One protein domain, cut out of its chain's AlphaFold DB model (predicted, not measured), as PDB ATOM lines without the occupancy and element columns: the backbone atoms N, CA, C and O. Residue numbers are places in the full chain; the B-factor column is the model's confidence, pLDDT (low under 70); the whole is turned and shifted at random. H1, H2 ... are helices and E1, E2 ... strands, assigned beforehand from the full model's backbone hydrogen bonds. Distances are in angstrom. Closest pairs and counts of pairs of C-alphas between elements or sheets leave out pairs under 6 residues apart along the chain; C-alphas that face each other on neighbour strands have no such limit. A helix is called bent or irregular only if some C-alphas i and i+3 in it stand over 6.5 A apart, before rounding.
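Overview. This is residues 258 to 312 and 324 to 416 of the 416 residues of the protein "tRNA(Ile)-lysidine synthase" of Helicobacter macacae MIT 99-5501 (UniProt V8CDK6). A strongly twisted sheet of six strands forms the middle slab of three layers, with H1 and H2 covering one face and H5 crossing the other. H6, off the sheet, packs crosswise on H5, H4 lies farther out, and residues 347 to 352 stick out as a loop. The printed part has 148 residues with six named helices and six named strands, in the order E1 E2 H1 H2 E3 E4 E5 H3 E6 H4 H5 H6; its class is mixed. The mixed sheet runs E1 E2 E6 E5 E3 E4. The whole is compact, with a radius of gyration of the C-alphas of 15.4 A and spans of 42 by 39 by 24 A.

Arrangement. Edge strand E1, residues 258 to 260, forms an antiparallel hairpin with E2, residues 264 to 269; N 259 and O 266 are 2.9 A apart. H1, residues 272 to 285, is on the sheet; its closest C-alphas to E2 are those of Ala 275 and Ala 269, 5.1 A. H2, residues 292 to 300, on the same face, has a height over the sheet of 9.6 A and lies over E3, residues 305 to 309. H1 touches H2 with residues 272 to 276 alone, at a steep tilt of 52 degrees, opposite ways; the closest C-alphas are those of Thr 272 and Val 299, 7.1 A. E3 is parallel to edge strand E4, residues 326 to 329, with N 327 and O 306 at 2.8 A. E5, residues 335 to 340, is antiparallel to E3, with N 307 and O 336 at 2.8 A. E6, residues 356 to 363, is antiparallel to E5, N 359 to O 339 2.8 A, and to E2, N 267 to O 358 2.8 A. H3, residues 342 to 345, only grazes the sheet. H5, residues 387 to 399, on the opposite face from H1, runs across the strands, at 73 degrees to E6 on the local plane. H4, residues 374 to 382, only just touches H5, with 3 pairs of C-alphas within 8 A, the closest those of Ala 380 and Arg 390, 6.7 A. H6, residues 404 to 413, touches H5 about perpendicular, at 81 degrees; the C-alphas of Ser 397 and Ala 407 are closest, 5.2 A. Every O i to N i+4 pair is within hydrogen-bond range in H1, H2, H4 and H6, and 7 of 9 in H5; H3 is too short for one.

Along the chain. E1 begins at C-alpha 258 (158.267, 6.796, 246.884), and H6 ends at C-alpha 413 (144.407, 10.894, 248.567). E6 is 22.2 A long, H1 20.0 A and H5 19.6 A. H5 is irregular, but only just: C-alphas 388 and 391 are 6.8 A apart.

Size, cuts and confidence. The two C-alphas farthest apart, Lys 312 and Leu 350, are 48.0 A apart. Residues 313 to 323 are not printed, and C-alphas 312 and 324 are 16.8 A apart across the cut. Of the links printed whole, none is long. The mean pLDDT of the printed part is 71.2; 58 residues are under 70, among them 324 to 334, 343 to 353 and 363 to 372.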
ATOM      1  N   ILE A 258     158.464   7.709 245.761       87.56
ATOM      2  CA  ILE A 258     158.267   6.796 246.884       87.56
ATOM      3  C   ILE A 258     157.498   7.544 247.966       87.56
ATOM      4  O   ILE A 258     157.990   8.527 248.526       87.56
ATOM      5  N   LYS A 259     156.307   7.050 248.298       82.88
ATOM      6  CA  LYS A 259     155.480   7.571 249.389       82.88
ATOM      7  C   LYS A 259     155.521   6.591 250.563       82.88
ATOM      8  O   LYS A 259     155.168   5.425 250.408       82.88
ATOM      9  N   ASP A 260     155.982   7.063 251.721       77.88
ATOM     10  CA  ASP A 260     156.117   6.278 252.957       77.88
ATOM     11  C   ASP A 260     154.872   6.421 253.849       77.88
ATOM     12  O   ASP A 260     154.392   7.528 254.128       77.88
ATOM     13  N   PHE A 261     154.362   5.284 254.316       70.19
ATOM     14  CA  PHE A 261     153.205   5.179 255.195       70.19
ATOM     15  C   PHE A 261     153.527   4.482 256.527       70.19
ATOM     16  O   PHE A 261     152.632   3.944 257.163       70.19
ATOM     17  N   GLY A 262     154.774   4.517 257.002       59.25
ATOM     18  CA  GLY A 262     155.127   4.094 258.362       59.25
ATOM     19  C   GLY A 262     154.990   2.588 258.604       59.25
ATOM     20  O   GLY A 262     154.628   2.166 259.701       59.25
ATOM     21  N   GLY A 263     155.270   1.781 257.580       63.16
ATOM     22  CA  GLY A 263     155.157   0.317 257.621       63.16
ATOM     23  C   GLY A 263     154.994  -0.327 256.242       63.16
ATOM     24  O   GLY A 263     155.189  -1.532 256.085       63.16
ATOM     25  N   PHE A 264     154.672   0.481 255.232       74.12
ATOM     26  CA  PHE A 264     154.713   0.121 253.821       74.12
ATOM     27  C   PHE A 264     154.959   1.370 252.969       74.12
ATOM     28  O   PHE A 264     154.738   2.497 253.420       74.12
ATOM     29  N   TRP A 265     155.386   1.154 251.731       85.31
ATOM     30  CA  TRP A 265     155.671   2.190 250.750       85.31
ATOM     31  C   TRP A 265     154.865   1.965 249.492       85.31
ATOM     32  O   TRP A 265     154.554   0.835 249.120       85.31
ATOM     33  N   VAL A 266     154.586   3.062 248.814       84.62
ATOM     34  CA  VAL A 266     154.011   3.055 247.481       84.62
ATOM     35  C   VAL A 266     155.034   3.653 246.538       84.62
ATOM     36  O   VAL A 266     155.490   4.777 246.748       84.62
ATOM     37  N   VAL A 267     155.360   2.903 245.497       89.31
ATOM     38  CA  VAL A 267     156.151   3.353 244.358       89.31
ATOM     39  C   VAL A 267     155.202   3.777 243.245       89.31
ATOM     40  O   VAL A 267     154.318   3.006 242.877       89.31
ATOM     41  N   SER A 268     155.411   4.972 242.701       89.88
ATOM     42  CA  SER A 268     154.802   5.446 241.456       89.88
ATOM     43  C   SER A 268     155.896   5.604 240.406       89.88
ATOM     44  O   SER A 268     156.851   6.349 240.627       89.88
ATOM     45  N   ALA A 269     155.763   4.920 239.272       90.94
ATOM     46  CA  ALA A 269     156.768   4.907 238.212       90.94
ATOM     47  C   ALA A 269     156.126   4.891 236.818       90.94
ATOM     48  O   ALA A 269     155.084   4.287 236.615       90.94
ATOM     49  N   LYS A 270     156.766   5.520 235.838       90.94
ATOM     50  CA  LYS A 270     156.357   5.586 234.429       90.94
ATOM     51  C   LYS A 270     156.683   4.311 233.658       90.94
ATOM     52  O   LYS A 270     156.077   4.040 232.630       90.94
ATOM     53  N   ASN A 271     157.674   3.544 234.109       90.06
ATOM     54  CA  ASN A 271     158.104   2.321 233.439       90.06
ATOM     55  C   ASN A 271     158.729   1.308 234.413       90.06
ATOM     56  O   ASN A 271     159.057   1.618 235.559       90.06
ATOM     57  N   THR A 272     158.942   0.089 233.915       91.88
ATOM     58  CA  THR A 272     159.541  -1.036 234.648       91.88
ATOM     59  C   THR A 272     160.918  -0.714 235.233       91.88
ATOM     60  O   THR A 272     161.230  -1.149 236.342       91.88
ATOM     61  N   LEU A 273     161.759   0.031 234.508       90.56
ATOM     62  CA  LEU A 273     163.125   0.325 234.943       90.56
ATOM     63  C   LEU A 273     163.124   1.253 236.166       90.56
ATOM     64  O   LEU A 273     163.835   1.007 237.141       90.56
ATOM     65  N   GLU A 274     162.293   2.288 236.124       91.25
ATOM     66  CA  GLU A 274     162.088   3.237 237.215       91.25
ATOM     67  C   GLU A 274     161.424   2.569 238.428       91.25
ATOM     68  O   GLU A 274     161.907   2.719 239.551       91.25
ATOM     69  N   ALA A 275     160.400   1.740 238.207       92.38
ATOM     70  CA  ALA A 275     159.768   0.936 239.253       92.38
ATOM     71  C   ALA A 275     160.788   0.061 239.997       92.38
ATOM     72  O   ALA A 275     160.875   0.081 241.228       92.38
ATOM     73  N   LEU A 276     161.602  -0.683 239.242       92.62
ATOM     74  CA  LEU A 276     162.644  -1.541 239.794       92.62
ATOM     75  C   LEU A 276     163.717  -0.732 240.534       92.62
ATOM     76  O   LEU A 276     164.201  -1.179 241.574       92.62
ATOM     77  N   HIS A 277     164.073   0.458 240.038       91.69
ATOM     78  CA  HIS A 277     165.008   1.357 240.711       91.69
ATOM     79  C   HIS A 277     164.488   1.794 242.089       91.69
ATOM     80  O   HIS A 277     165.204   1.654 243.083       91.69
ATOM     81  N   CYS A 278     163.235   2.252 242.176       91.62
ATOM     82  CA  CYS A 278     162.608   2.643 243.440       91.62
ATOM     83  C   CYS A 278     162.529   1.472 244.431       91.62
ATOM     84  O   CYS A 278     162.855   1.634 245.608       91.62
ATOM     85  N   ILE A 279     162.169   0.276 243.957       91.75
ATOM     86  CA  ILE A 279     162.140  -0.940 244.781       91.75
ATOM     87  C   ILE A 279     163.538  -1.303 245.285       91.75
ATOM     88  O   ILE A 279     163.696  -1.637 246.456       91.75
ATOM     89  N   ASP A 280     164.571  -1.222 244.444       89.88
ATOM     90  CA  ASP A 280     165.953  -1.501 244.852       89.88
ATOM     91  C   ASP A 280     166.449  -0.487 245.899       89.88
ATOM     92  O   ASP A 280     167.163  -0.867 246.830       89.88
ATOM     93  N   MET A 281     166.037   0.784 245.807       86.81
ATOM     94  CA  MET A 281     166.297   1.786 246.849       86.81
ATOM     95  C   MET A 281     165.597   1.443 248.171       86.81
ATOM     96  O   MET A 281     166.254   1.421 249.215       86.81
ATOM     97  N   LEU A 282     164.300   1.125 248.134       86.50
ATOM     98  CA  LEU A 282     163.521   0.736 249.314       86.50
ATOM     99  C   LEU A 282     164.050  -0.543 249.968       86.50
ATOM    100  O   LEU A 282     164.189  -0.612 251.190       86.50
ATOM    101  N   ALA A 283     164.404  -1.547 249.165       85.25
ATOM    102  CA  ALA A 283     164.992  -2.790 249.646       85.25
ATOM    103  C   ALA A 283     166.282  -2.502 250.424       85.25
ATOM    104  O   ALA A 283     166.438  -2.982 251.548       85.25
ATOM    105  N   LYS A 284     167.162  -1.640 249.893       81.88
ATOM    106  CA  LYS A 284     168.402  -1.231 250.577       81.88
ATOM    107  C   LYS A 284     168.135  -0.483 251.879       81.88
ATOM    108  O   LYS A 284     168.853  -0.718 252.851       81.88
ATOM    109  N   GLN A 285     167.121   0.383 251.922       77.69
ATOM    110  CA  GLN A 285     166.693   1.052 253.160       77.69
ATOM    111  C   GLN A 285     166.207   0.039 254.206       77.69
ATOM    112  O   GLN A 285     166.536   0.154 255.385       77.69
ATOM    113  N   CYS A 286     165.532  -1.023 253.764       73.88
ATOM    114  CA  CYS A 286     165.134  -2.149 254.606       73.88
ATOM    115  C   CYS A 286     166.295  -3.106 254.956       73.88
ATOM    116  O   CYS A 286     166.070  -4.132 255.599       73.88
ATOM    117  N   GLY A 287     167.535  -2.804 254.551       73.31
ATOM    118  CA  GLY A 287     168.709  -3.645 254.806       73.31
ATOM    119  C   GLY A 287     168.829  -4.863 253.884       73.31
ATOM    120  O   GLY A 287     169.577  -5.792 254.186       73.31
ATOM    121  N   TYR A 288     168.115  -4.871 252.759       80.75
ATOM    122  CA  TYR A 288     168.109  -5.952 251.783       80.75
ATOM    123  C   TYR A 288     168.796  -5.529 250.475       80.75
ATOM    124  O   TYR A 288     168.526  -4.465 249.924       80.75
ATOM    125  N   VAL A 289     169.676  -6.376 249.935       82.69
ATOM    126  CA  VAL A 289     170.328  -6.144 248.636       82.69
ATOM    127  C   VAL A 289     169.842  -7.191 247.644       82.69
ATOM    128  O   VAL A 289     170.122  -8.377 247.813       82.69
ATOM    129  N   LEU A 290     169.124  -6.745 246.612       86.12
ATOM    130  CA  LEU A 290     168.608  -7.608 245.553       86.12
ATOM    131  C   LEU A 290     169.736  -8.172 244.684       86.12
ATOM    132  O   LEU A 290     170.617  -7.434 244.236       86.12
ATOM    133  N   SER A 291     169.686  -9.479 244.411       86.00
ATOM    134  CA  SER A 291     170.538 -10.087 243.384       86.00
ATOM    135  C   SER A 291     169.997  -9.813 241.976       86.00
ATOM    136  O   SER A 291     168.836  -9.440 241.809       86.00
ATOM    137  N   PHE A 292     170.829 -10.033 240.955       85.31
ATOM    138  CA  PHE A 292     170.426  -9.894 239.552       85.31
ATOM    139  C   PHE A 292     169.181 -10.736 239.225       85.31
ATOM    140  O   PHE A 292     168.162 -10.184 238.825       85.31
ATOM    141  N   SER A 293     169.205 -12.036 239.535       86.38
ATOM    142  CA  SER A 293     168.070 -12.935 239.288       86.38
ATOM    143  C   SER A 293     166.812 -12.542 240.064       86.38
ATOM    144  O   SER A 293     165.704 -12.742 239.584       86.38
ATOM    145  N   GLN A 294     166.955 -11.963 241.263       89.75
ATOM    146  CA  GLN A 294     165.799 -11.473 242.021       89.75
ATOM    147  C   GLN A 294     165.158 -10.260 241.345       89.75
ATOM    148  O   GLN A 294     163.937 -10.158 241.325       89.75
ATOM    149  N   ARG A 295     165.961  -9.361 240.768       90.69
ATOM    150  CA  ARG A 295     165.451  -8.222 239.995       90.69
ATOM    151  C   ARG A 295     164.713  -8.680 238.740       90.69
ATOM    152  O   ARG A 295     163.622  -8.184 238.483       90.69
ATOM    153  N   GLU A 296     165.272  -9.639 238.005       90.31
ATOM    154  CA  GLU A 296     164.603 -10.228 236.837       90.31
ATOM    155  C   GLU A 296     163.280 -10.891 237.220       90.31
ATOM    156  O   GLU A 296     162.269 -10.682 236.555       90.31
ATOM    157  N   GLU A 297     163.257 -11.635 238.325       87.88
ATOM    158  CA  GLU A 297     162.049 -12.308 238.800       87.88
ATOM    159  C   GLU A 297     160.951 -11.322 239.216       87.88
ATOM    160  O   GLU A 297     159.788 -11.526 238.877       87.88
ATOM    161  N   ILE A 298     161.309 -10.226 239.897       91.75
ATOM    162  CA  ILE A 298     160.366  -9.154 240.251       91.75
ATOM    163  C   ILE A 298     159.686  -8.601 238.993       91.75
ATOM    164  O   ILE A 298     158.462  -8.449 238.972       91.75
ATOM    165  N   VAL A 299     160.469  -8.334 237.944       92.69
ATOM    166  CA  VAL A 299     159.952  -7.850 236.658       92.69
ATOM    167  C   VAL A 299     159.088  -8.918 235.985       92.69
ATOM    168  O   VAL A 299     157.979  -8.619 235.546       92.69
ATOM    169  N   ARG A 300     159.543 -10.177 235.962       90.88
ATOM    170  CA  ARG A 300     158.821 -11.314 235.367       90.88
ATOM    171  C   ARG A 300     157.457 -11.548 236.015       90.88
ATOM    172  O   ARG A 300     156.500 -11.881 235.323       90.88
ATOM    173  N   CYS A 301     157.355 -11.361 237.327       87.62
ATOM    174  CA  CYS A 301     156.104 -11.473 238.077       87.62
ATOM    175  C   CYS A 301     155.250 -10.195 238.031       87.62
ATOM    176  O   CYS A 301     154.292 -10.081 238.797       87.62
ATOM    177  N   GLY A 302     155.597  -9.214 237.189       87.12
ATOM    178  CA  GLY A 302     154.837  -7.975 237.037       87.12
ATOM    179  C   GLY A 302     154.770  -7.141 238.316       87.12
ATOM    180  O   GLY A 302     153.778  -6.446 238.523       87.12
ATOM    181  N   PHE A 303     155.802  -7.219 239.166       88.69
ATOM    182  CA  PHE A 303     155.878  -6.573 240.482       88.69
ATOM    183  C   PHE A 303     154.880  -7.092 241.532       88.69
ATOM    184  O   PHE A 303     154.585  -6.394 242.500       88.69
ATOM    185  N   SER A 304     154.413  -8.336 241.387       83.56
ATOM    186  CA  SER A 304     153.549  -9.015 242.365       83.56
ATOM    187  C   SER A 304     154.193 -10.311 242.865       83.56
ATOM    188  O   SER A 304     153.959 -11.394 242.327       83.56
ATOM    189  N   CYS A 305     155.040 -10.216 243.891       81.38
ATOM    190  CA  CYS A 305     155.822 -11.341 244.416       81.38
ATOM    191  C   CYS A 305     156.276 -11.115 245.866       81.38
ATOM    192  O   CYS A 305     156.184 -10.013 246.404       81.38
ATOM    193  N   GLU A 306     156.791 -12.165 246.503       82.81
ATOM    194  CA  GLU A 306     157.449 -12.072 247.809       82.81
ATOM    195  C   GLU A 306     158.947 -12.341 247.659       82.81
ATOM    196  O   GLU A 306     159.354 -13.340 247.066       82.81
ATOM    197  N   VAL A 307     159.777 -11.465 248.222       78.44
ATOM    198  CA  VAL A 307     161.239 -11.553 248.212       78.44
ATOM    199  C   VAL A 307     161.708 -11.829 249.639       78.44
ATOM    200  O   VAL A 307     161.623 -10.954 250.495       78.44
ATOM    201  N   GLY A 308     162.183 -13.043 249.947       72.06
ATOM    202  CA  GLY A 308     162.441 -13.433 251.343       72.06
ATOM    203  C   GLY A 308     162.922 -14.875 251.568       72.06
ATOM    204  O   GLY A 308     163.201 -15.619 250.630       72.06
ATOM    205  N   ARG A 309     163.115 -15.274 252.835       53.69
ATOM    206  CA  ARG A 309     163.789 -16.534 253.219       53.69
ATOM    207  C   ARG A 309     162.904 -17.790 253.076       53.69
ATOM    208  O   ARG A 309     161.684 -17.716 253.107       53.69
ATOM    209  N   GLN A 310     163.545 -18.959 252.949       36.06
ATOM    210  CA  GLN A 310     162.915 -20.290 253.027       36.06
ATOM    211  C   GLN A 310     162.162 -20.478 254.359       36.06
ATOM    212  O   GLN A 310     162.790 -20.419 255.417       36.06
ATOM    213  N   SER A 311     160.869 -20.811 254.304       30.39
ATOM    214  CA  SER A 311     160.172 -21.428 255.438       30.39
ATOM    215  C   SER A 311     160.784 -22.808 255.722       30.39
ATOM    216  O   SER A 311     160.923 -23.634 254.812       30.39
ATOM    217  N   LYS A 312     161.174 -23.062 256.978       29.73
ATOM    218  CA  LYS A 312     161.335 -24.430 257.484       29.73
ATOM    219  C   LYS A 312     159.925 -24.973 257.747       29.73
ATOM    220  O   LYS A 312     159.119 -24.272 258.339       29.73
ATOM    221  N   ASN A 324     151.727 -18.013 244.277       39.09
ATOM    222  CA  ASN A 324     152.606 -17.161 245.071       39.09
ATOM    223  C   ASN A 324     154.046 -17.401 244.596       39.09
ATOM    224  O   ASN A 324     154.642 -18.439 244.887       39.09
ATOM    225  N   HIS A 325     154.586 -16.463 243.819       45.97
ATOM    226  CA  HIS A 325     155.985 -16.481 243.407       45.97
ATOM    227  C   HIS A 325     156.860 -16.059 244.594       45.97
ATOM    228  O   HIS A 325     156.965 -14.875 244.914       45.97
ATOM    229  N   LEU A 326     157.442 -17.053 245.272       48.00
ATOM    230  CA  LEU A 326     158.381 -16.854 246.373       48.00
ATOM    231  C   LEU A 326     159.818 -16.825 245.840       48.00
ATOM    232  O   LEU A 326     160.327 -17.828 245.330       48.00
ATOM    233  N   ILE A 327     160.489 -15.694 246.024       55.59
ATOM    234  CA  ILE A 327     161.866 -15.462 245.599       55.59
ATOM    235  C   ILE A 327     162.790 -15.684 246.798       55.59
ATOM    236  O   ILE A 327     162.869 -14.861 247.711       55.59
ATOM    237  N   LYS A 328     163.483 -16.826 246.807       45.72
ATOM    238  CA  LYS A 328     164.271 -17.303 247.954       45.72
ATOM    239  C   LYS A 328     165.532 -16.456 248.204       45.72
ATOM    240  O   LYS A 328     166.213 -16.046 247.264       45.72
ATOM    241  N   SER A 329     165.894 -16.286 249.479       44.50
ATOM    242  CA  SER A 329     167.174 -15.719 249.946       44.50
ATOM    243  C   SER A 329     167.938 -16.686 250.860       44.50
ATOM    244  O   SER A 329     167.342 -17.394 251.675       44.50
ATOM    245  N   SER A 330     169.272 -16.693 250.759       35.44
ATOM    246  CA  SER A 330     170.173 -17.496 251.603       35.44
ATOM    247  C   SER A 330     170.450 -16.863 252.981       35.44
ATOM    248  O   SER A 330     170.797 -17.564 253.940       35.44
ATOM    249  N   LYS A 331     170.241 -15.548 253.145       38.69
ATOM    250  CA  LYS A 331     170.559 -14.804 254.380       38.69
ATOM    251  C   LYS A 331     169.331 -14.549 255.258       38.69
ATOM    252  O   LYS A 331     168.201 -14.531 254.787       38.69
ATOM    253  N   LYS A 332     169.567 -14.415 256.569       43.53
ATOM    254  CA  LYS A 332     168.572 -14.197 257.639       43.53
ATOM    255  C   LYS A 332     168.161 -12.718 257.664       43.53
ATOM    256  O   LYS A 332     168.424 -12.024 258.631       43.53
ATOM    257  N   THR A 333     167.645 -12.226 256.542       50.19
ATOM    258  CA  THR A 333     167.229 -10.831 256.348       50.19
ATOM    259  C   THR A 333     165.713 -10.750 256.309       50.19
ATOM    260  O   THR A 333     165.074 -11.672 255.800       50.19
ATOM    261  N   ASN A 334     165.152  -9.639 256.786       61.12
ATOM    262  CA  ASN A 334     163.730  -9.350 256.632       61.12
ATOM    263  C   ASN A 334     163.372  -9.399 255.140       61.12
ATOM    264  O   ASN A 334     164.051  -8.783 254.315       61.12
ATOM    265  N   GLY A 335     162.363 -10.197 254.794       72.12
ATOM    266  CA  GLY A 335     161.814 -10.231 253.445       72.12
ATOM    267  C   GLY A 335     160.883  -9.049 253.209       72.12
ATOM    268  O   GLY A 335     160.501  -8.345 254.142       72.12
ATOM    269  N   PHE A 336     160.479  -8.843 251.968       78.50
ATOM    270  CA  PHE A 336     159.451  -7.878 251.624       78.50
ATOM    271  C   PHE A 336     158.519  -8.446 250.569       78.50
ATOM    272  O   PHE A 336     158.861  -9.339 249.799       78.50
ATOM    273  N   MET A 337     157.314  -7.914 250.556       82.06
ATOM    274  CA  MET A 337     156.286  -8.224 249.589       82.06
ATOM    275  C   MET A 337     156.140  -7.045 248.640       82.06
ATOM    276  O   MET A 337     156.155  -5.894 249.080       82.06
ATOM    277  N   LEU A 338     155.971  -7.361 247.363       84.19
ATOM    278  CA  LEU A 338     155.578  -6.439 246.315       84.19
ATOM    279  C   LEU A 338     154.200  -6.835 245.796       84.19
ATOM    280  O   LEU A 338     153.937  -8.020 245.576       84.19
ATOM    281  N   GLU A 339     153.341  -5.849 245.581       82.12
ATOM    282  CA  GLU A 339     152.072  -6.041 244.890       82.12
ATOM    283  C   GLU A 339     151.847  -4.893 243.910       82.12
ATOM    284  O   GLU A 339     151.834  -3.720 244.295       82.12
ATOM    285  N   ASN A 340     151.636  -5.230 242.642       82.25
ATOM    286  CA  ASN A 340     151.216  -4.271 241.638       82.25
ATOM    287  C   ASN A 340     149.740  -3.927 241.849       82.25
ATOM    288  O   ASN A 340     148.859  -4.774 241.712       82.25
ATOM    289  N   ILE A 341     149.491  -2.669 242.192       77.88
ATOM    290  CA  ILE A 341     148.170  -2.136 242.526       77.88
ATOM    291  C   ILE A 341     147.672  -1.154 241.465       77.88
ATOM    292  O   ILE A 341     146.684  -0.467 241.692       77.88
ATOM    293  N   THR A 342     148.323  -1.106 240.298       79.56
ATOM    294  CA  THR A 342     148.004  -0.166 239.213       79.56
ATOM    295  C   THR A 342     146.523  -0.209 238.835       79.56
ATOM    296  O   THR A 342     145.898   0.838 238.737       79.56
ATOM    297  N   SER A 343     145.926  -1.401 238.726       69.81
ATOM    298  CA  SER A 343     144.511  -1.570 238.360       69.81
ATOM    299  C   SER A 343     143.517  -0.922 239.330       69.81
ATOM    300  O   SER A 343     142.397  -0.636 238.925       69.81
ATOM    301  N   ILE A 344     143.908  -0.667 240.583       65.31
ATOM    302  CA  ILE A 344     143.064   0.011 241.579       65.31
ATOM    303  C   ILE A 344     142.911   1.504 241.248       65.31
ATOM    304  O   ILE A 344     141.912   2.109 241.615       65.31
ATOM    305  N   PHE A 345     143.882   2.095 240.547       62.41
ATOM    306  CA  PHE A 345     143.929   3.534 240.250       62.41
ATOM    307  C   PHE A 345     143.513   3.879 238.818       62.41
ATOM    308  O   PHE A 345     143.452   5.053 238.475       62.41
ATOM    309  N   VAL A 346     143.241   2.877 237.974       59.53
ATOM    310  CA  VAL A 346     142.867   3.076 236.559       59.53
ATOM    311  C   VAL A 346     141.373   3.408 236.391       59.53
ATOM    312  O   VAL A 346     140.946   3.775 235.300       59.53
ATOM    313  N   SER A 347     140.560   3.349 237.451       49.78
ATOM    314  CA  SER A 347     139.179   3.843 237.402       49.78
ATOM    315  C   SER A 347     139.136   5.359 237.640       49.78
ATOM    316  O   SER A 347     139.361   5.799 238.765       49.78
ATOM    317  N   ASP A 348     138.823   6.110 236.578       46.25
ATOM    318  CA  ASP A 348     138.287   7.492 236.559       46.25
ATOM    319  C   ASP A 348     139.199   8.677 236.167       46.25
ATOM    320  O   ASP A 348     138.764   9.822 236.285       46.25
ATOM    321  N   SER A 349     140.396   8.486 235.595       43.72
ATOM    322  CA  SER A 349     141.161   9.621 235.030       43.72
ATOM    323  C   SER A 349     141.561   9.432 233.565       43.72
ATOM    324  O   SER A 349     142.317   8.522 233.234       43.72
ATOM    325  N   LEU A 350     141.114  10.366 232.717       45.09
ATOM    326  CA  LEU A 350     141.536  10.639 231.329       45.09
ATOM    327  C   LEU A 350     143.009  11.109 231.219       45.09
ATOM    328  O   LEU A 350     143.334  11.939 230.375       45.09
ATOM    329  N   ASP A 351     143.902  10.615 232.079       44.94
ATOM    330  CA  ASP A 351     145.309  11.018 232.094       44.94
ATOM    331  C   ASP A 351     146.143  10.101 231.187       44.94
ATOM    332  O   ASP A 351     146.139   8.875 231.302       44.94
ATOM    333  N   THR A 352     146.855  10.724 230.251       46.16
ATOM    334  CA  THR A 352     147.546  10.110 229.107       46.16
ATOM    335  C   THR A 352     148.901   9.474 229.434       46.16
ATOM    336  O   THR A 352     149.550   8.933 228.541       46.16
ATOM    337  N   GLU A 353     149.325   9.445 230.700       56.59
ATOM    338  CA  GLU A 353     150.521   8.714 231.134       56.59
ATOM    339  C   GLU A 353     150.139   7.563 232.071       56.59
ATOM    340  O   GLU A 353     149.908   7.750 233.266       56.59
ATOM    341  N   SER A 354     150.095   6.342 231.531       70.56
ATOM    342  CA  SER A 354     149.858   5.119 232.306       70.56
ATOM    343  C   SER A 354     151.001   4.869 233.301       70.56
ATOM    344  O   SER A 354     151.993   4.216 232.977       70.56
ATOM    345  N   LYS A 355     150.881   5.401 234.521       83.12
ATOM    346  CA  LYS A 355     151.814   5.148 235.627       83.12
ATOM    347  C   LYS A 355     151.557   3.779 236.258       83.12
ATOM    348  O   LYS A 355     150.419   3.354 236.424       83.12
ATOM    349  N   MET A 356     152.632   3.113 236.657       87.06
ATOM    350  CA  MET A 356     152.632   1.909 237.477       87.06
ATOM    351  C   MET A 356     152.640   2.286 238.958       87.06
ATOM    352  O   MET A 356     153.473   3.083 239.393       87.06
ATOM    353  N   TYR A 357     151.774   1.643 239.739       85.94
ATOM    354  CA  TYR A 357     151.732   1.777 241.193       85.94
ATOM    355  C   TYR A 357     152.049   0.439 241.854       85.94
ATOM    356  O   TYR A 357     151.363  -0.560 241.624       85.94
ATOM    357  N   ILE A 358     153.092   0.410 242.683       87.19
ATOM    358  CA  ILE A 358     153.570  -0.812 243.334       87.19
ATOM    359  C   ILE A 358     153.623  -0.586 244.836       87.19
ATOM    360  O   ILE A 358     154.313   0.304 245.330       87.19
ATOM    361  N   LEU A 359     152.904  -1.424 245.574       83.88
ATOM    362  CA  LEU A 359     152.994  -1.484 247.020       83.88
ATOM    363  C   LEU A 359     154.195  -2.335 247.423       83.88
ATOM    364  O   LEU A 359     154.331  -3.463 246.958       83.88
ATOM    365  N   MET A 360     154.999  -1.840 248.357       85.75
ATOM    366  CA  MET A 360     156.043  -2.604 249.027       85.75
ATOM    367  C   MET A 360     155.806  -2.615 250.536       85.75
ATOM    368  O   MET A 360     155.584  -1.571 251.139       85.75
ATOM    369  N   SER A 361     155.886  -3.778 251.178       78.38
ATOM    370  CA  SER A 361     155.804  -3.894 252.644       78.38
ATOM    371  C   SER A 361     156.806  -4.915 253.167       78.38
ATOM    372  O   SER A 361     157.113  -5.884 252.476       78.38
ATOM    373  N   VAL A 362     157.339  -4.709 254.371       74.31
ATOM    374  CA  VAL A 362     158.251  -5.686 254.986       74.31
ATOM    375  C   VAL A 362     157.452  -6.846 255.570       74.31
ATOM    376  O   VAL A 362     156.396  -6.650 256.169       74.31
ATOM    377  N   ILE A 363     157.965  -8.062 255.408       68.62
ATOM    378  CA  ILE A 363     157.410  -9.267 256.018       68.62
ATOM    379  C   ILE A 363     157.963  -9.361 257.446       68.62
ATOM    380  O   ILE A 363     159.154  -9.611 257.630       68.62
ATOM    381  N   ASP A 364     157.108  -9.147 258.449       57.16
ATOM    382  CA  ASP A 364     157.450  -9.335 259.865       57.16
ATOM    383  C   ASP A 364     156.847 -10.652 260.386       57.16
ATOM    384  O   ASP A 364     155.633 -10.759 260.588       57.16
ATOM    385  N   GLU A 365     157.698 -11.661 260.600       43.16
ATOM    386  CA  GLU A 365     157.307 -12.975 261.138       43.16
ATOM    387  C   GLU A 365     156.836 -12.908 262.603       43.16
ATOM    388  O   GLU A 365     156.154 -13.823 263.057       43.16
ATOM    389  N   THR A 366     157.128 -11.827 263.345       39.38
ATOM    390  CA  THR A 366     156.585 -11.651 264.708       39.38
ATOM    391  C   THR A 366     155.110 -11.254 264.707       39.38
ATOM    392  O   THR A 366     154.425 -11.398 265.719       39.38
ATOM    393  N   SER A 367     154.585 -10.839 263.550       41.16
ATOM    394  CA  SER A 367     153.153 -10.700 263.307       41.16
ATOM    395  C   SER A 367     152.627 -11.979 262.654       41.16
ATOM    396  O   SER A 367     152.372 -12.049 261.444       41.16
ATOM    397  N   GLY A 368     152.483 -13.021 263.478       35.97
ATOM    398  CA  GLY A 368     151.842 -14.273 263.094       35.97
ATOM    399  C   GLY A 368     150.570 -14.034 262.272       35.97
ATOM    400  O   GLY A 368     149.959 -12.959 262.264       35.97
ATOM    401  N   ALA A 369     150.136 -15.036 261.520       34.12
ATOM    402  CA  ALA A 369     148.848 -15.022 260.835       34.12
ATOM    403  C   ALA A 369     147.643 -15.026 261.812       34.12
ATOM    404  O   ALA A 369     146.593 -15.580 261.501       34.12
ATOM    405  N   GLU A 370     147.766 -14.381 262.971       41.72
ATOM    406  CA  GLU A 370     146.720 -14.203 263.960       41.72
ATOM    407  C   GLU A 370     145.923 -12.928 263.650       41.72
ATOM    408  O   GLU A 370     146.345 -11.793 263.850       41.72
ATOM    409  N   ALA A 371     144.760 -13.187 263.049       59.06
ATOM    410  CA  ALA A 371     143.508 -12.442 263.135       59.06
ATOM    411  C   ALA A 371     143.547 -10.914 262.933       59.06
ATOM    412  O   ALA A 371     143.424 -10.130 263.871       59.06
ATOM    413  N   LEU A 372     143.498 -10.485 261.664       65.06
ATOM    414  CA  LEU A 372     142.883  -9.191 261.348       65.06
ATOM    415  C   LEU A 372     141.457  -9.148 261.934       65.06
ATOM    416  O   LEU A 372     140.702 -10.114 261.719       65.06
ATOM    417  N   PRO A 373     141.059  -8.057 262.614       76.38
ATOM    418  CA  PRO A 373     139.720  -7.923 263.176       76.38
ATOM    419  C   PRO A 373     138.618  -8.211 262.150       76.38
ATOM    420  O   PRO A 373     138.782  -7.990 260.943       76.38
ATOM    421  N   LYS A 374     137.507  -8.803 262.603       80.19
ATOM    422  CA  LYS A 374     136.417  -9.258 261.719       80.19
ATOM    423  C   LYS A 374     135.808  -8.088 260.934       80.19
ATOM    424  O   LYS A 374     135.613  -8.217 259.727       80.19
ATOM    425  N   ASP A 375     135.595  -6.968 261.608       81.62
ATOM    426  CA  ASP A 375     135.178  -5.671 261.069       81.62
ATOM    427  C   ASP A 375     136.129  -5.176 259.969       81.62
ATOM    428  O   ASP A 375     135.678  -4.839 258.872       81.62
ATOM    429  N   PHE A 376     137.448  -5.228 260.189       79.25
ATOM    430  CA  PHE A 376     138.413  -4.848 259.155       79.25
ATOM    431  C   PHE A 376     138.388  -5.807 257.959       79.25
ATOM    432  O   PHE A 376     138.428  -5.377 256.807       79.25
ATOM    433  N   ARG A 377     138.307  -7.124 258.198       79.00
ATOM    434  CA  ARG A 377     138.226  -8.124 257.118       79.00
ATOM    435  C   ARG A 377     136.982  -7.939 256.254       79.00
ATOM    436  O   ARG A 377     137.047  -8.194 255.051       79.00
ATOM    437  N   GLU A 378     135.869  -7.537 256.857       81.00
ATOM    438  CA  GLU A 378     134.628  -7.249 256.148       81.00
ATOM    439  C   GLU A 378     134.722  -5.954 255.338       81.00
ATOM    440  O   GLU A 378     134.449  -5.984 254.138       81.00
ATOM    441  N   PHE A 379     135.208  -4.868 255.950       82.12
ATOM    442  CA  PHE A 379     135.517  -3.612 255.260       82.12
ATOM    443  C   PHE A 379     136.428  -3.851 254.050       82.12
ATOM    444  O   PHE A 379     136.093  -3.483 252.928       82.12
ATOM    445  N   ALA A 380     137.537  -4.563 254.251       76.12
ATOM    446  CA  ALA A 380     138.503  -4.856 253.202       76.12
ATOM    447  C   ALA A 380     137.934  -5.738 252.082       76.12
ATOM    448  O   ALA A 380     138.419  -5.682 250.956       76.12
ATOM    449  N   ARG A 381     136.928  -6.574 252.367       79.00
ATOM    450  CA  ARG A 381     136.234  -7.350 251.332       79.00
ATOM    451  C   ARG A 381     135.282  -6.460 250.529       79.00
ATOM    452  O   ARG A 381     135.303  -6.556 249.309       79.00
ATOM    453  N   LYS A 382     134.505  -5.598 251.199       78.62
ATOM    454  CA  LYS A 382     133.563  -4.648 250.574       78.62
ATOM    455  C   LYS A 382     134.276  -3.610 249.707       78.62
ATOM    456  O   LYS A 382     133.829  -3.326 248.608       78.62
ATOM    457  N   ALA A 383     135.417  -3.106 250.164       69.19
ATOM    458  CA  ALA A 383     136.249  -2.160 249.425       69.19
ATOM    459  C   ALA A 383     137.212  -2.838 248.423       69.19
ATOM    460  O   ALA A 383     138.175  -2.215 247.991       69.19
ATOM    461  N   HIS A 384     137.010  -4.127 248.103       72.25
ATOM    462  CA  HIS A 384     137.829  -4.906 247.159       72.25
ATOM    463  C   HIS A 384     139.351  -4.842 247.401       72.25
ATOM    464  O   HIS A 384     140.158  -5.007 246.491       72.25
ATOM    465  N   ILE A 385     139.765  -4.681 248.660       69.88
ATOM    466  CA  ILE A 385     141.171  -4.541 249.037       69.88
ATOM    467  C   ILE A 385     141.867  -5.906 248.892       69.88
ATOM    468  O   ILE A 385     141.442  -6.883 249.546       69.88
ATOM    469  N   PRO A 386     142.953  -6.006 248.093       63.81
ATOM    470  CA  PRO A 386     143.693  -7.250 247.907       63.81
ATOM    471  C   PRO A 386     144.118  -7.846 249.249       63.81
ATOM    472  O   PRO A 386     144.572  -7.121 250.133       63.81
ATOM    473  N   LYS A 387     143.990  -9.173 249.424       66.12
ATOM    474  CA  LYS A 387     144.292  -9.867 250.700       66.12
ATOM    475  C   LYS A 387     145.655  -9.471 251.279       66.12
ATOM    476  O   LYS A 387     145.776  -9.310 252.491       66.12
ATOM    477  N   LYS A 388     146.635  -9.273 250.402       58.53
ATOM    478  CA  LYS A 388     148.008  -8.883 250.721       58.53
ATOM    479  C   LYS A 388     148.139  -7.452 251.271       58.53
ATOM    480  O   LYS A 388     148.943  -7.226 252.165       58.53
ATOM    481  N   MET A 389     147.288  -6.513 250.846       63.53
ATOM    482  CA  MET A 389     147.262  -5.128 251.357       63.53
ATOM    483  C   MET A 389     146.595  -4.985 252.729       63.53
ATOM    484  O   MET A 389     146.740  -3.961 253.394       63.53
ATOM    485  N   ARG A 390     145.841  -5.999 253.170       76.56
ATOM    486  CA  ARG A 390     144.977  -5.902 254.355       76.56
ATOM    487  C   ARG A 390     145.767  -5.702 255.645       76.56
ATOM    488  O   ARG A 390     145.419  -4.828 256.429       76.56
ATOM    489  N   LYS A 391     146.835  -6.477 255.858       71.56
ATOM    490  CA  LYS A 391     147.700  -6.332 257.041       71.56
ATOM    491  C   LYS A 391     148.392  -4.956 257.087       71.56
ATOM    492  O   LYS A 391     148.223  -4.276 258.099       71.56
ATOM    493  N   PRO A 392     149.080  -4.503 256.019       67.44
ATOM    494  CA  PRO A 392     149.691  -3.174 255.987       67.44
ATOM    495  C   PRO A 392     148.692  -2.032 256.212       67.44
ATOM    496  O   PRO A 392     148.916  -1.175 257.063       67.44
ATOM    497  N   LEU A 393     147.554  -2.041 255.508       73.00
ATOM    498  CA  LEU A 393     146.543  -0.989 255.633       73.00
ATOM    499  C   LEU A 393     145.928  -0.940 257.039       73.00
ATOM    500  O   LEU A 393     145.710   0.142 257.585       73.00
ATOM    501  N   TYR A 394     145.688  -2.105 257.649       74.06
ATOM    502  CA  TYR A 394     145.229  -2.181 259.032       74.06
ATOM    503  C   TYR A 394     146.268  -1.603 260.001       74.06
ATOM    504  O   TYR A 394     145.926  -0.753 260.824       74.06
ATOM    505  N   ALA A 395     147.545  -1.975 259.862       66.31
ATOM    506  CA  ALA A 395     148.625  -1.435 260.688       66.31
ATOM    507  C   ALA A 395     148.737   0.098 260.571       66.31
ATOM    508  O   ALA A 395     148.848   0.785 261.587       66.31
ATOM    509  N   PHE A 396     148.612   0.646 259.359       69.00
ATOM    510  CA  PHE A 396     148.587   2.094 259.137       69.00
ATOM    511  C   PHE A 396     147.391   2.773 259.808       69.00
ATOM    512  O   PHE A 396     147.552   3.821 260.435       69.00
ATOM    513  N   SER A 397     146.202   2.161 259.733       70.50
ATOM    514  CA  SER A 397     145.010   2.687 260.408       70.50
ATOM    515  C   SER A 397     145.214   2.799 261.924       70.50
ATOM    516  O   SER A 397     144.911   3.841 262.505       70.50
ATOM    517  N   LEU A 398     145.842   1.792 262.547       66.62
ATOM    518  CA  LEU A 398     146.186   1.811 263.969       66.62
ATOM    519  C   LEU A 398     147.238   2.878 264.288       66.62
ATOM    520  O   LEU A 398     147.046   3.681 265.201       66.62
ATOM    521  N   GLN A 399     148.329   2.926 263.519       62.22
ATOM    522  CA  GLN A 399     149.439   3.855 263.744       62.22
ATOM    523  C   GLN A 399     148.997   5.320 263.638       62.22
ATOM    524  O   GLN A 399     149.431   6.166 264.421       62.22
ATOM    525  N   LYS A 400     148.128   5.630 262.672       65.44
ATOM    526  CA  LYS A 400     147.592   6.982 262.466       65.44
ATOM    527  C   LYS A 400     146.335   7.272 263.282       65.44
ATOM    528  O   LYS A 400     145.843   8.394 263.216       65.44
ATOM    529  N   LYS A 401     145.833   6.297 264.051       75.56
ATOM    530  CA  LYS A 401     144.563   6.385 264.789       75.56
ATOM    531  C   LYS A 401     143.395   6.807 263.882       75.56
ATOM    532  O   LYS A 401     142.560   7.624 264.261       75.56
ATOM    533  N   LEU A 402     143.359   6.272 262.662       74.25
ATOM    534  CA  LEU A 402     142.337   6.561 261.655       74.25
ATOM    535  C   LEU A 402     141.314   5.425 261.585       74.25
ATOM    536  O   LEU A 402     141.665   4.252 261.679       74.25
ATOM    537  N   LYS A 403     140.049   5.769 261.318       80.56
ATOM    538  CA  LYS A 403     139.052   4.787 260.859       80.56
ATOM    539  C   LYS A 403     139.515   4.176 259.532       80.56
ATOM    540  O   LYS A 403     140.141   4.867 258.736       80.56
ATOM    541  N   TYR A 404     139.169   2.919 259.255       77.00
ATOM    542  CA  TYR A 404     139.675   2.192 258.079       77.00
ATOM    543  C   TYR A 404     139.377   2.884 256.747       77.00
ATOM    544  O   TYR A 404     140.236   2.910 255.873       77.00
ATOM    545  N   GLN A 405     138.195   3.491 256.617       75.12
ATOM    546  CA  GLN A 405     137.818   4.252 255.429       75.12
ATOM    547  C   GLN A 405     138.667   5.513 255.272       75.12
ATOM    548  O   GLN A 405     139.196   5.744 254.197       75.12
ATOM    549  N   ASN A 406     138.923   6.245 256.359       73.25
ATOM    550  CA  ASN A 406     139.824   7.400 256.345       73.25
ATOM    551  C   ASN A 406     141.279   6.982 256.115       73.25
ATOM    552  O   ASN A 406     142.032   7.714 255.496       73.25
ATOM    553  N   ALA A 407     141.696   5.812 256.605       68.94
ATOM    554  CA  ALA A 407     143.021   5.264 256.346       68.94
ATOM    555  C   ALA A 407     143.177   4.901 254.863       68.94
ATOM    556  O   ALA A 407     144.180   5.267 254.257       68.94
ATOM    557  N   LEU A 408     142.169   4.249 254.274       72.81
ATOM    558  CA  LEU A 408     142.110   3.949 252.847       72.81
ATOM    559  C   LEU A 408     142.059   5.235 252.012       72.81
ATOM    560  O   LEU A 408     142.830   5.363 251.074       72.81
ATOM    561  N   GLU A 409     141.240   6.216 252.391       70.94
ATOM    562  CA  GLU A 409     141.205   7.531 251.754       70.94
ATOM    563  C   GLU A 409     142.515   8.290 251.915       70.94
ATOM    564  O   GLU A 409     142.924   8.946 250.981       70.94
ATOM    565  N   CYS A 410     143.197   8.244 253.060       69.50
ATOM    566  CA  CYS A 410     144.503   8.886 253.230       69.50
ATOM    567  C   CYS A 410     145.580   8.203 252.398       69.50
ATOM    568  O   CYS A 410     146.501   8.875 251.942       69.50
ATOM    569  N   VAL A 411     145.481   6.882 252.246       66.50
ATOM    570  CA  VAL A 411     146.299   6.111 251.318       66.50
ATOM    571  C   VAL A 411     145.992   6.654 249.924       66.50
ATOM    572  O   VAL A 411     146.865   7.340 249.417       66.50
ATOM    573  N   ILE A 412     144.756   6.547 249.415       65.94
ATOM    574  CA  ILE A 412     144.287   7.007 248.085       65.94
ATOM    575  C   ILE A 412     144.561   8.501 247.796       65.94
ATOM    576  O   ILE A 412     145.152   8.820 246.775       65.94
ATOM    577  N   LYS A 413     144.196   9.431 248.683       64.25
ATOM    578  CA  LYS A 413     144.407  10.894 248.567       64.25
ATOM    579  C   LYS A 413     145.869  11.307 248.639       64.25
ATOM    580  O   LYS A 413     146.177  12.443 248.332       64.25
ATOM    581  N   ARG A 414     146.755  10.443 249.138       60.75
ATOM    582  CA  ARG A 414     148.194  10.653 248.994       60.75
ATOM    583  C   ARG A 414     148.708  10.079 247.679       60.75
ATOM    584  O   ARG A 414     149.879  10.307 247.419       60.75
ATOM    585  N   PHE A 415     147.927   9.343 246.879       53.34
ATOM    586  CA  PHE A 415     148.310   8.955 245.509       53.34
ATOM    587  C   PHE A 415     148.065  10.090 244.521       53.34
ATOM    588  O   PHE A 415     149.011  10.417 243.806       53.34
ATOM    589  N   TYR A 416     146.855  10.662 244.529       40.84
ATOM    590  CA  TYR A 416     146.498  11.916 243.847       40.84
ATOM    591  C   TYR A 416     147.156  13.119 244.531       40.84
ATOM    592  O   TYR A 416     147.368  14.136 243.839       40.84
TER     593      TYR A 416